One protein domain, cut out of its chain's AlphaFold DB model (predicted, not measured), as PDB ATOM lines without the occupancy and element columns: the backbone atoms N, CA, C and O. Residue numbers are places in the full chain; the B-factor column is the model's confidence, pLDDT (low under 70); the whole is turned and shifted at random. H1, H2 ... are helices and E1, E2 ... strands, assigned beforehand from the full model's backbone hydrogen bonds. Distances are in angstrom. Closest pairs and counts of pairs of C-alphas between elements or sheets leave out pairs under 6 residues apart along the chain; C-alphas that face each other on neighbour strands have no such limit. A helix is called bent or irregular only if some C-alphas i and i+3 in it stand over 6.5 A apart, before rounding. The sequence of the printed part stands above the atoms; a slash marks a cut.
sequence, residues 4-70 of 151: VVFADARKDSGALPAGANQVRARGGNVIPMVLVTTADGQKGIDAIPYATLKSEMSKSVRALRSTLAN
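AT A GLANCE: This is residues 4 to 70 of the 151 residues of an uncharacterized protein of Roseibacillus sp (UniProt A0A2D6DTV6). A small sheet of three strands stands between two helices: the short H1 covers one face over E2 and E3, while the longer H2 follows straight on from E3, kinks sharply and runs back along E3 over the opposite face. These are three layers, helices on both faces of a sheet, and the kinked part of H2, residues 54 to 59, sticks out from the rest. The printed part has 67 residues with two named helices and three named strands, in the order E1 H1 E2 E3 H2, and its class is mixed, helices and strands. The sheet's order is E1 - E2 - E3, antiparallel throughout. The whole is compact, with a radius of gyration of the C-alphas of 11.4 A and spans of 31 by 26 by 15 A.

HOW THE PARTS SIT: Start at E2, residues 33 to 37, the inner strand. E3, residues 44 to 49, is its antiparallel neighbour at 167 degrees, and the two form a hairpin; look for N 34 and O 48, 2.8 A apart, and N 48 and O 34, also 2.8 A, within hydrogen-bond range. On the other side of E2 is E1, residues 4 to 7, antiparallel at 143 degrees, with N 5 and O 35 at 2.8 A. H1, residues 18 to 27, is on the sheet at a height of 6.6 A, over E2 and E3. It runs slantwise to the strands, at 42 degrees to E3 on the local plane, and its closest C-alphas to E3 are those of Gly 19 and Gly 44, 3.9 A apart. H2, residues 50 to 69, is on the opposite face at a height of 8.5 A, over E3 and along the strands, at 10 degrees to E3 on the local plane; its closest C-alphas to E3 are those of Ser 60 and Ile 48, 7.5 A apart. H1 and H2 are apart. Of the O i to N i+4 pairs, 3 of 6 in H1 and 14 of 16 in H2 are within hydrogen-bond range.

IN THESE COORDINATES: Find C-alpha 4 at (151.443, 93.621, 152.499), where E1 begins; it is 10.0 A long. E2 measures 13.0 A and E3 14.7 A, ending at C-alpha 49, (150.429, 106.788, 152.811). H1 spans 15.4 A and is irregular, with C-alphas 22 and 25 being 7.1 A apart. H2 spans 22.2 A to C-alpha 69 at (156.590, 93.318, 167.169); it is irregular, C-alphas 55 and 58 being 9.1 A apart, with a kink of 112 degrees near residue 57.

THE WHOLE: The two C-alphas farthest apart are those of Arg 10 and Asn 70, at 33.3 A. The printed part has no cut, and no link is long. Look in the B-factor column for pLDDT under 70 at residues 4 to 15, 27 to 32 and 41; the mean of the printed part is 76.5.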
ATOM      1  N   VAL A   4     151.371  92.219 152.926       67.00
ATOM      2  CA  VAL A   4     151.443  93.621 152.499       67.00
ATOM      3  C   VAL A   4     150.631  93.773 151.222       67.00
ATOM      4  O   VAL A   4     150.914  93.114 150.223       67.00
ATOM      5  N   VAL A   5     149.632  94.651 151.259       66.69
ATOM      6  CA  VAL A   5     148.749  94.946 150.130       66.69
ATOM      7  C   VAL A   5     149.088  96.330 149.580       66.69
ATOM      8  O   VAL A   5     149.092  97.325 150.310       66.69
ATOM      9  N   PHE A   6     149.353  96.394 148.277       67.44
ATOM     10  CA  PHE A   6     149.501  97.643 147.529       67.44
ATOM     11  C   PHE A   6     148.188  97.943 146.805       67.44
ATOM     12  O   PHE A   6     147.635  97.049 146.172       67.44
ATOM     13  N   ALA A   7     147.695  99.179 146.908       64.62
ATOM     14  CA  ALA A   7     146.429  99.590 146.299       64.62
ATOM     15  C   ALA A   7     146.573 100.886 145.484       64.62
ATOM     16  O   ALA A   7     147.160 101.866 145.959       64.62
ATOM     17  N   ASP A   8     145.985 100.901 144.285       62.41
ATOM     18  CA  ASP A   8     145.780 102.058 143.407       62.41
ATOM     19  C   ASP A   8     144.315 102.536 143.467       62.41
ATOM     20  O   ASP A   8     143.366 101.807 143.175       62.41
ATOM     21  N   ALA A   9     144.126 103.818 143.795       54.81
ATOM     22  CA  ALA A   9     142.840 104.482 144.033       54.81
ATOM     23  C   ALA A   9     141.893 104.358 142.857       54.81
ATOM     24  O   ALA A   9     140.677 104.349 143.026       54.81
ATOM     25  N   ARG A  10     142.474 104.369 141.657       56.47
ATOM     26  CA  ARG A  10     141.720 104.471 140.415       56.47
ATOM     27  C   ARG A  10     141.204 103.115 139.959       56.47
ATOM     28  O   ARG A  10     140.319 103.081 139.112       56.47
ATOM     29  N   LYS A  11     141.763 102.023 140.485       64.94
ATOM     30  CA  LYS A  11     141.542 100.668 139.972       64.94
ATOM     31  C   LYS A  11     141.035  99.696 141.032       64.94
ATOM     32  O   LYS A  11     140.217  98.843 140.712       64.94
ATOM     33  N   ASP A  12     141.413  99.889 142.295       63.31
ATOM     34  CA  ASP A  12     141.266  98.843 143.315       63.31
ATOM     35  C   ASP A  12     140.143  99.118 144.328       63.31
ATOM     36  O   ASP A  12     140.006  98.406 145.319       63.31
ATOM     37  N   SER A  13     139.299 100.131 144.087       59.44
ATOM     38  CA  SER A  13     138.286 100.605 145.052       59.44
ATOM     39  C   SER A  13     137.259  99.551 145.508       59.44
ATOM     40  O   SER A  13     136.673  99.724 146.577       59.44
ATOM     41  N   GLY A  14     137.072  98.461 144.751       60.25
ATOM     42  CA  GLY A  14     136.127  97.379 145.059       60.25
ATOM     43  C   GLY A  14     136.742  96.003 145.345       60.25
ATOM     44  O   GLY A  14     135.995  95.080 145.648       60.25
ATOM     45  N   ALA A  15     138.068  95.840 145.255       68.19
ATOM     46  CA  ALA A  15     138.725  94.522 145.285       68.19
ATOM     47  C   ALA A  15     139.675  94.313 146.481       68.19
ATOM     48  O   ALA A  15     140.458  93.365 146.499       68.19
ATOM     49  N   LEU A  16     139.631  95.193 147.486       72.00
ATOM     50  CA  LEU A  16     140.528  95.093 148.636       72.00
ATOM     51  C   LEU A  16     140.063  94.020 149.637       72.00
ATOM     52  O   LEU A  16     138.872  93.963 149.960       72.00
ATOM     53  N   PRO A  17     140.993  93.222 150.199       72.56
ATOM     54  CA  PRO A  17     140.705  92.333 151.324       72.56
ATOM     55  C   PRO A  17     140.071  93.072 152.512       72.56
ATOM     56  O   PRO A  17     140.302  94.268 152.714       72.56
ATOM     57  N   ALA A  18     139.299  92.363 153.340       79.38
ATOM     58  CA  ALA A  18     138.565  92.953 154.466       79.38
ATOM     59  C   ALA A  18     139.479  93.734 155.429       79.38
ATOM     60  O   ALA A  18     139.182  94.879 155.781       79.38
ATOM     61  N   GLY A  19     140.640  93.169 155.767       77.88
ATOM     62  CA  GLY A  19     141.633  93.827 156.606       77.88
ATOM     63  C   GLY A  19     142.178  95.108 155.976       77.88
ATOM     64  O   GLY A  19     142.346  96.109 156.667       77.88
ATOM     65  N   ALA A  20     142.380  95.122 154.657       77.94
ATOM     66  CA  ALA A  20     142.852  96.294 153.927       77.94
ATOM     67  C   ALA A  20     141.793  97.415 153.926       77.94
ATOM     68  O   ALA A  20     142.120  98.572 154.199       77.94
ATOM     69  N   ASN A  21     140.513  97.075 153.734       78.62
ATOM     70  CA  ASN A  21     139.411  98.030 153.883       78.62
ATOM     71  C   ASN A  21     139.334  98.614 155.301       78.62
ATOM     72  O   ASN A  21     139.113  99.817 155.457       78.62
ATOM     73  N   GLN A  22     139.572  97.796 156.331       80.81
ATOM     74  CA  GLN A  22     139.539  98.229 157.728       80.81
ATOM     75  C   GLN A  22     140.600  99.295 158.044       80.81
ATOM     76  O   GLN A  22     140.318 100.251 158.769       80.81
ATOM     77  N   VAL A  23     141.826  99.144 157.527       79.88
ATOM     78  CA  VAL A  23     142.921 100.090 157.815       79.88
ATOM     79  C   VAL A  23     143.009 101.258 156.846       79.88
ATOM     80  O   VAL A  23     143.649 102.248 157.191       79.88
ATOM     81  N   ARG A  24     142.330 101.213 155.692       76.25
ATOM     82  CA  ARG A  24     142.367 102.284 154.681       76.25
ATOM     83  C   ARG A  24     142.145 103.673 155.279       76.25
ATOM     84  O   ARG A  24     142.923 104.584 155.024       76.25
ATOM     85  N   ALA A  25     141.132 103.822 156.134       74.81
ATOM     86  CA  ALA A  25     140.805 105.104 156.761       74.81
ATOM     87  C   ALA A  25     141.946 105.671 157.631       74.81
ATOM     88  O   ALA A  25     142.071 106.887 157.750       74.81
ATOM     89  N   ARG A  26     142.807 104.816 158.204       78.06
ATOM     90  CA  ARG A  26     143.932 105.239 159.059       78.06
ATOM     91  C   ARG A  26     145.036 105.938 158.272       78.06
ATOM     92  O   ARG A  26     145.666 106.845 158.801       78.06
ATOM     93  N   GLY A  27     145.237 105.559 157.010       67.50
ATOM     94  CA  GLY A  27     146.137 106.271 156.103       67.50
ATOM     95  C   GLY A  27     145.469 107.448 155.376       67.50
ATOM     96  O   GLY A  27     146.073 108.049 154.491       67.50
ATOM     97  N   GLY A  28     144.225 107.792 155.725       69.19
ATOM     98  CA  GLY A  28     143.448 108.843 155.071       69.19
ATOM     99  C   GLY A  28     142.929 108.458 153.680       69.19
ATOM    100  O   GLY A  28     143.130 107.350 153.192       69.19
ATOM    101  N   ASN A  29     142.265 109.400 153.006       66.88
ATOM    102  CA  ASN A  29     141.727 109.206 151.648       66.88
ATOM    103  C   ASN A  29     142.795 109.360 150.546       66.88
ATOM    104  O   ASN A  29     142.473 109.672 149.400       66.88
ATOM    105  N   VAL A  30     144.073 109.192 150.894       63.03
ATOM    106  CA  VAL A  30     145.200 109.415 149.989       63.03
ATOM    107  C   VAL A  30     145.687 108.073 149.476       63.03
ATOM    108  O   VAL A  30     146.121 107.218 150.241       63.03
ATOM    109  N   ILE A  31     145.645 107.911 148.161       64.38
ATOM    110  CA  ILE A  31     146.169 106.740 147.468       64.38
ATOM    111  C   ILE A  31     147.142 107.260 146.388       64.38
ATOM    112  O   ILE A  31     146.825 108.280 145.762       64.38
ATOM    113  N   PRO A  32     148.328 106.646 146.166       66.88
ATOM    114  CA  PRO A  32     148.781 105.324 146.628       66.88
ATOM    115  C   PRO A  32     149.093 105.223 148.128       66.88
ATOM    116  O   PRO A  32     149.574 106.173 148.748       66.88
ATOM    117  N   MET A  33     148.836 104.047 148.707       81.19
ATOM    118  CA  MET A  33     149.161 103.713 150.097       81.19
ATOM    119  C   MET A  33     149.517 102.230 150.245       81.19
ATOM    120  O   MET A  33     149.119 101.401 149.427       81.19
ATOM    121  N   VAL A  34     150.269 101.911 151.295       83.69
ATOM    122  CA  VAL A  34     150.616 100.543 151.686       83.69
ATOM    123  C   VAL A  34     149.720 100.136 152.844       83.69
ATOM    124  O   VAL A  34     149.689 100.817 153.868       83.69
ATOM    125  N   LEU A  35     148.996  99.031 152.686       85.06
ATOM    126  CA  LEU A  35     148.105  98.483 153.703       85.06
ATOM    127  C   LEU A  35     148.726  97.204 154.254       85.06
ATOM    128  O   LEU A  35     149.164  96.332 153.506       85.06
ATOM    129  N   VAL A  36     148.784  97.101 155.574       85.06
ATOM    130  CA  VAL A  36     149.383  95.972 156.279       85.06
ATOM    131  C   VAL A  36     148.269  95.223 156.982       85.06
ATOM    132  O   VAL A  36     147.516  95.813 157.760       85.06
ATOM    133  N   THR A  37     148.156  93.928 156.713       82.31
ATOM    134  CA  THR A  37     147.098  93.071 157.253       82.31
ATOM    135  C   THR A  37     147.678  91.801 157.859       82.31
ATOM    136  O   THR A  37     148.851  91.465 157.669       82.31
ATOM    137  N   THR A  38     146.832  91.069 158.579       77.88
ATOM    138  CA  THR A  38     147.088  89.671 158.927       77.88
ATOM    139  C   THR A  38     147.271  88.813 157.673       77.88
ATOM    140  O   THR A  38     146.879  89.215 156.571       77.88
ATOM    141  N   ALA A  39     147.887  87.641 157.839       73.94
ATOM    142  CA  ALA A  39     148.169  86.700 156.756       73.94
ATOM    143  C   ALA A  39     146.907  86.264 156.005       73.94
ATOM    144  O   ALA A  39     146.899  86.195 154.781       73.94
ATOM    145  N   ASP A  40     145.828  86.024 156.750       70.12
ATOM    146  CA  ASP A  40     144.508  85.669 156.222       70.12
ATOM    147  C   ASP A  40     143.776  86.838 155.524       70.12
ATOM    148  O   ASP A  40     142.677  86.670 154.985       70.12
ATOM    149  N   GLY A  41     144.363  88.042 155.550       69.06
ATOM    150  CA  GLY A  41     143.801  89.263 154.982       69.06
ATOM    151  C   GLY A  41     142.527  89.758 155.673       69.06
ATOM    152  O   GLY A  41     141.903  90.696 155.172       69.06
ATOM    153  N   GLN A  42     142.122  89.158 156.798       75.81
ATOM    154  CA  GLN A  42     140.852  89.464 157.464       75.81
ATOM    155  C   GLN A  42     140.942  90.690 158.364       75.81
ATOM    156  O   GLN A  42     139.981  91.454 158.463       75.81
ATOM    157  N   LYS A  43     142.093  90.912 159.002       79.56
ATOM    158  CA  LYS A  43     142.283  92.000 159.959       79.56
ATOM    159  C   LYS A  43     143.361  92.962 159.491       79.56
ATOM    160  O   LYS A  43     144.449  92.575 159.074       79.56
ATOM    161  N   GLY A  44     143.057  94.247 159.583       79.19
ATOM    162  CA  GLY A  44     144.013  95.298 159.288       79.19
ATOM    163  C   GLY A  44     144.915  95.592 160.485       79.19
ATOM    164  O   GLY A  44     144.453  95.700 161.623       79.19
ATOM    165  N   ILE A  45     146.207  95.749 160.217       84.19
ATOM    166  CA  ILE A  45     147.235  96.071 161.208       84.19
ATOM    167  C   ILE A  45     147.588  97.556 161.114       84.19
ATOM    168  O   ILE A  45     147.423  98.284 162.092       84.19
ATOM    169  N   ASP A  46     148.005  98.021 159.935       87.31
ATOM    170  CA  ASP A  46     148.482  99.393 159.738       87.31
ATOM    171  C   ASP A  46     148.248  99.893 158.302       87.31
ATOM    172  O   ASP A  46     148.035  99.098 157.388       87.31
ATOM    173  N   ALA A  47     148.294 101.209 158.095       87.56
ATOM    174  CA  ALA A  47     148.209 101.841 156.781       87.56
ATOM    175  C   ALA A  47     149.184 103.015 156.674       87.56
ATOM    176  O   ALA A  47     149.170 103.928 157.498       87.56
ATOM    177  N   ILE A  48     149.997 103.017 155.619       87.75
ATOM    178  CA  ILE A  48     151.049 104.012 155.412       87.75
ATOM    179  C   ILE A  48     150.838 104.713 154.063       87.75
ATOM    180  O   ILE A  48     150.965 104.072 153.014       87.75
ATOM    181  N   PRO A  49     150.546 106.025 154.049       85.81
ATOM    182  CA  PRO A  49     150.429 106.788 152.811       85.81
ATOM    183  C   PRO A  49     151.755 106.822 152.053       85.81
ATOM    184  O   PRO A  49     152.823 106.982 152.653       85.81
ATOM    185  N   TYR A  50     151.709 106.765 150.721       82.75
ATOM    186  CA  TYR A  50     152.930 106.825 149.914       82.75
ATOM    187  C   TYR A  50     153.681 108.153 150.077       82.75
ATOM    188  O   TYR A  50     154.909 108.175 150.071       82.75
ATOM    189  N   ALA A  51     152.962 109.260 150.292       81.94
ATOM    190  CA  ALA A  51     153.574 110.555 150.589       81.94
ATOM    191  C   ALA A  51     154.464 110.493 151.844       81.94
ATOM    192  O   ALA A  51     155.587 110.990 151.822       81.94
ATOM    193  N   THR A  52     153.998 109.810 152.894       83.88
ATOM    194  CA  THR A  52     154.750 109.598 154.138       83.88
ATOM    195  C   THR A  52     155.941 108.669 153.924       83.88
ATOM    196  O   THR A  52     157.026 108.954 154.421       83.88
ATOM    197  N   LEU A  53     155.781 107.595 153.141       82.56
ATOM    198  CA  LEU A  53     156.909 106.733 152.766       82.56
ATOM    199  C   LEU A  53     157.980 107.505 151.992       82.56
ATOM    200  O   LEU A  53     159.165 107.296 152.228       82.56
ATOM    201  N   LYS A  54     157.578 108.412 151.097       84.00
ATOM    202  CA  LYS A  54     158.500 109.213 150.291       84.00
ATOM    203  C   LYS A  54     159.282 110.226 151.129       84.00
ATOM    204  O   LYS A  54     160.467 110.415 150.876       84.00
ATOM    205  N   SER A  55     158.639 110.886 152.092       88.31
ATOM    206  CA  SER A  55     159.295 111.908 152.917       88.31
ATOM    207  C   SER A  55     160.063 111.323 154.106       88.31
ATOM    208  O   SER A  55     161.088 111.865 154.491       88.31
ATOM    209  N   GLU A  56     159.579 110.224 154.693       89.44
ATOM    210  CA  GLU A  56     159.997 109.744 156.019       89.44
ATOM    211  C   GLU A  56     160.199 108.215 156.064       89.44
ATOM    212  O   GLU A  56     159.891 107.557 157.062       89.44
ATOM    213  N   MET A  57     160.746 107.620 154.994       86.25
ATOM    214  CA  MET A  57     160.834 106.159 154.819       86.25
ATOM    215  C   MET A  57     161.393 105.418 156.044       86.25
ATOM    216  O   MET A  57     160.773 104.486 156.558       86.25
ATOM    217  N   SER A  58     162.556 105.840 156.548       84.25
ATOM    218  CA  SER A  58     163.228 105.184 157.679       84.25
ATOM    219  C   SER A  58     162.392 105.220 158.960       84.25
ATOM    220  O   SER A  58     162.389 104.259 159.734       84.25
ATOM    221  N   LYS A  59     161.659 106.317 159.180       86.31
ATOM    222  CA  LYS A  59     160.779 106.493 160.336       86.31
ATOM    223  C   LYS A  59     159.533 105.621 160.202       86.31
ATOM    224  O   LYS A  59     159.199 104.921 161.155       86.31
ATOM    225  N   SER A  60     158.918 105.583 159.019       83.88
ATOM    226  CA  SER A  60     157.780 104.706 158.716       83.88
ATOM    227  C   SER A  60     158.131 103.229 158.886       83.88
ATOM    228  O   SER A  60     157.378 102.492 159.514       83.88
ATOM    229  N   VAL A  61     159.307 102.793 158.423       85.38
ATOM    230  CA  VAL A  61     159.771 101.406 158.604       85.38
ATOM    231  C   VAL A  61     160.013 101.085 160.079       85.38
ATOM    232  O   VAL A  61     159.651 100.002 160.540       85.38
ATOM    233  N   ARG A  62     160.616 102.002 160.849       82.31
ATOM    234  CA  ARG A  62     160.831 101.797 162.290       82.31
ATOM    235  C   ARG A  62     159.505 101.710 163.048       82.31
ATOM    236  O   ARG A  62     159.359 100.819 163.882       82.31
ATOM    237  N   ALA A  63     158.561 102.598 162.746       85.88
ATOM    238  CA  ALA A  63     157.226 102.583 163.333       85.88
ATOM    239  C   ALA A  63     156.507 101.267 163.012       85.88
ATOM    240  O   ALA A  63     156.081 100.577 163.931       85.88
ATOM    241  N   LEU A  64     156.507 100.849 161.742       85.50
ATOM    242  CA  LEU A  64     155.900  99.589 161.320       85.50
ATOM    243  C   LEU A  64     156.517  98.376 162.029       85.50
ATOM    244  O   LEU A  64     155.795  97.501 162.495       85.50
ATOM    245  N   ARG A  65     157.848  98.329 162.176       83.06
ATOM    246  CA  ARG A  65     158.518  97.263 162.943       83.06
ATOM    247  C   ARG A  65     158.060  97.226 164.398       83.06
ATOM    248  O   ARG A  65     157.861  96.142 164.933       83.06
ATOM    249  N   SER A  66     157.888  98.390 165.024       82.81
ATOM    250  CA  SER A  66     157.384  98.481 166.396       82.81
ATOM    251  C   SER A  66     155.935  98.005 166.499       82.81
ATOM    252  O   SER A  66     155.604  97.287 167.437       82.81
ATOM    253  N   THR A  67     155.088  98.372 165.534       81.44
ATOM    254  CA  THR A  67     153.692  97.924 165.461       81.44
ATOM    255  C   THR A  67     153.611  96.406 165.305       81.44
ATOM    256  O   THR A  67     152.840  95.754 166.003       81.44
ATOM    257  N   LEU A  68     154.443  95.824 164.436       80.94
ATOM    258  CA  LEU A  68     154.435  94.387 164.152       80.94
ATOM    259  C   LEU A  68     155.036  93.530 165.272       80.94
ATOM    260  O   LEU A  68     154.660  92.370 165.389       80.94
ATOM    261  N   ALA A  69     155.928  94.076 166.103       76.00
ATOM    262  CA  ALA A  69     156.590  93.318 167.169       76.00
ATOM    263  C   ALA A  69     155.612  92.696 168.184       76.00
ATOM    264  O   ALA A  69     155.925  91.664 168.765       76.00
ATOM    265  N   ASN A  70     154.440  93.311 168.375       73.12
ATOM    266  CA  ASN A  70     153.415  92.858 169.321       73.12
ATOM    267  C   ASN A  70     152.074  92.530 168.643       73.12
ATOM    268  O   ASN A  70     151.080  92.295 169.329       73.12
TER     269      ASN A  70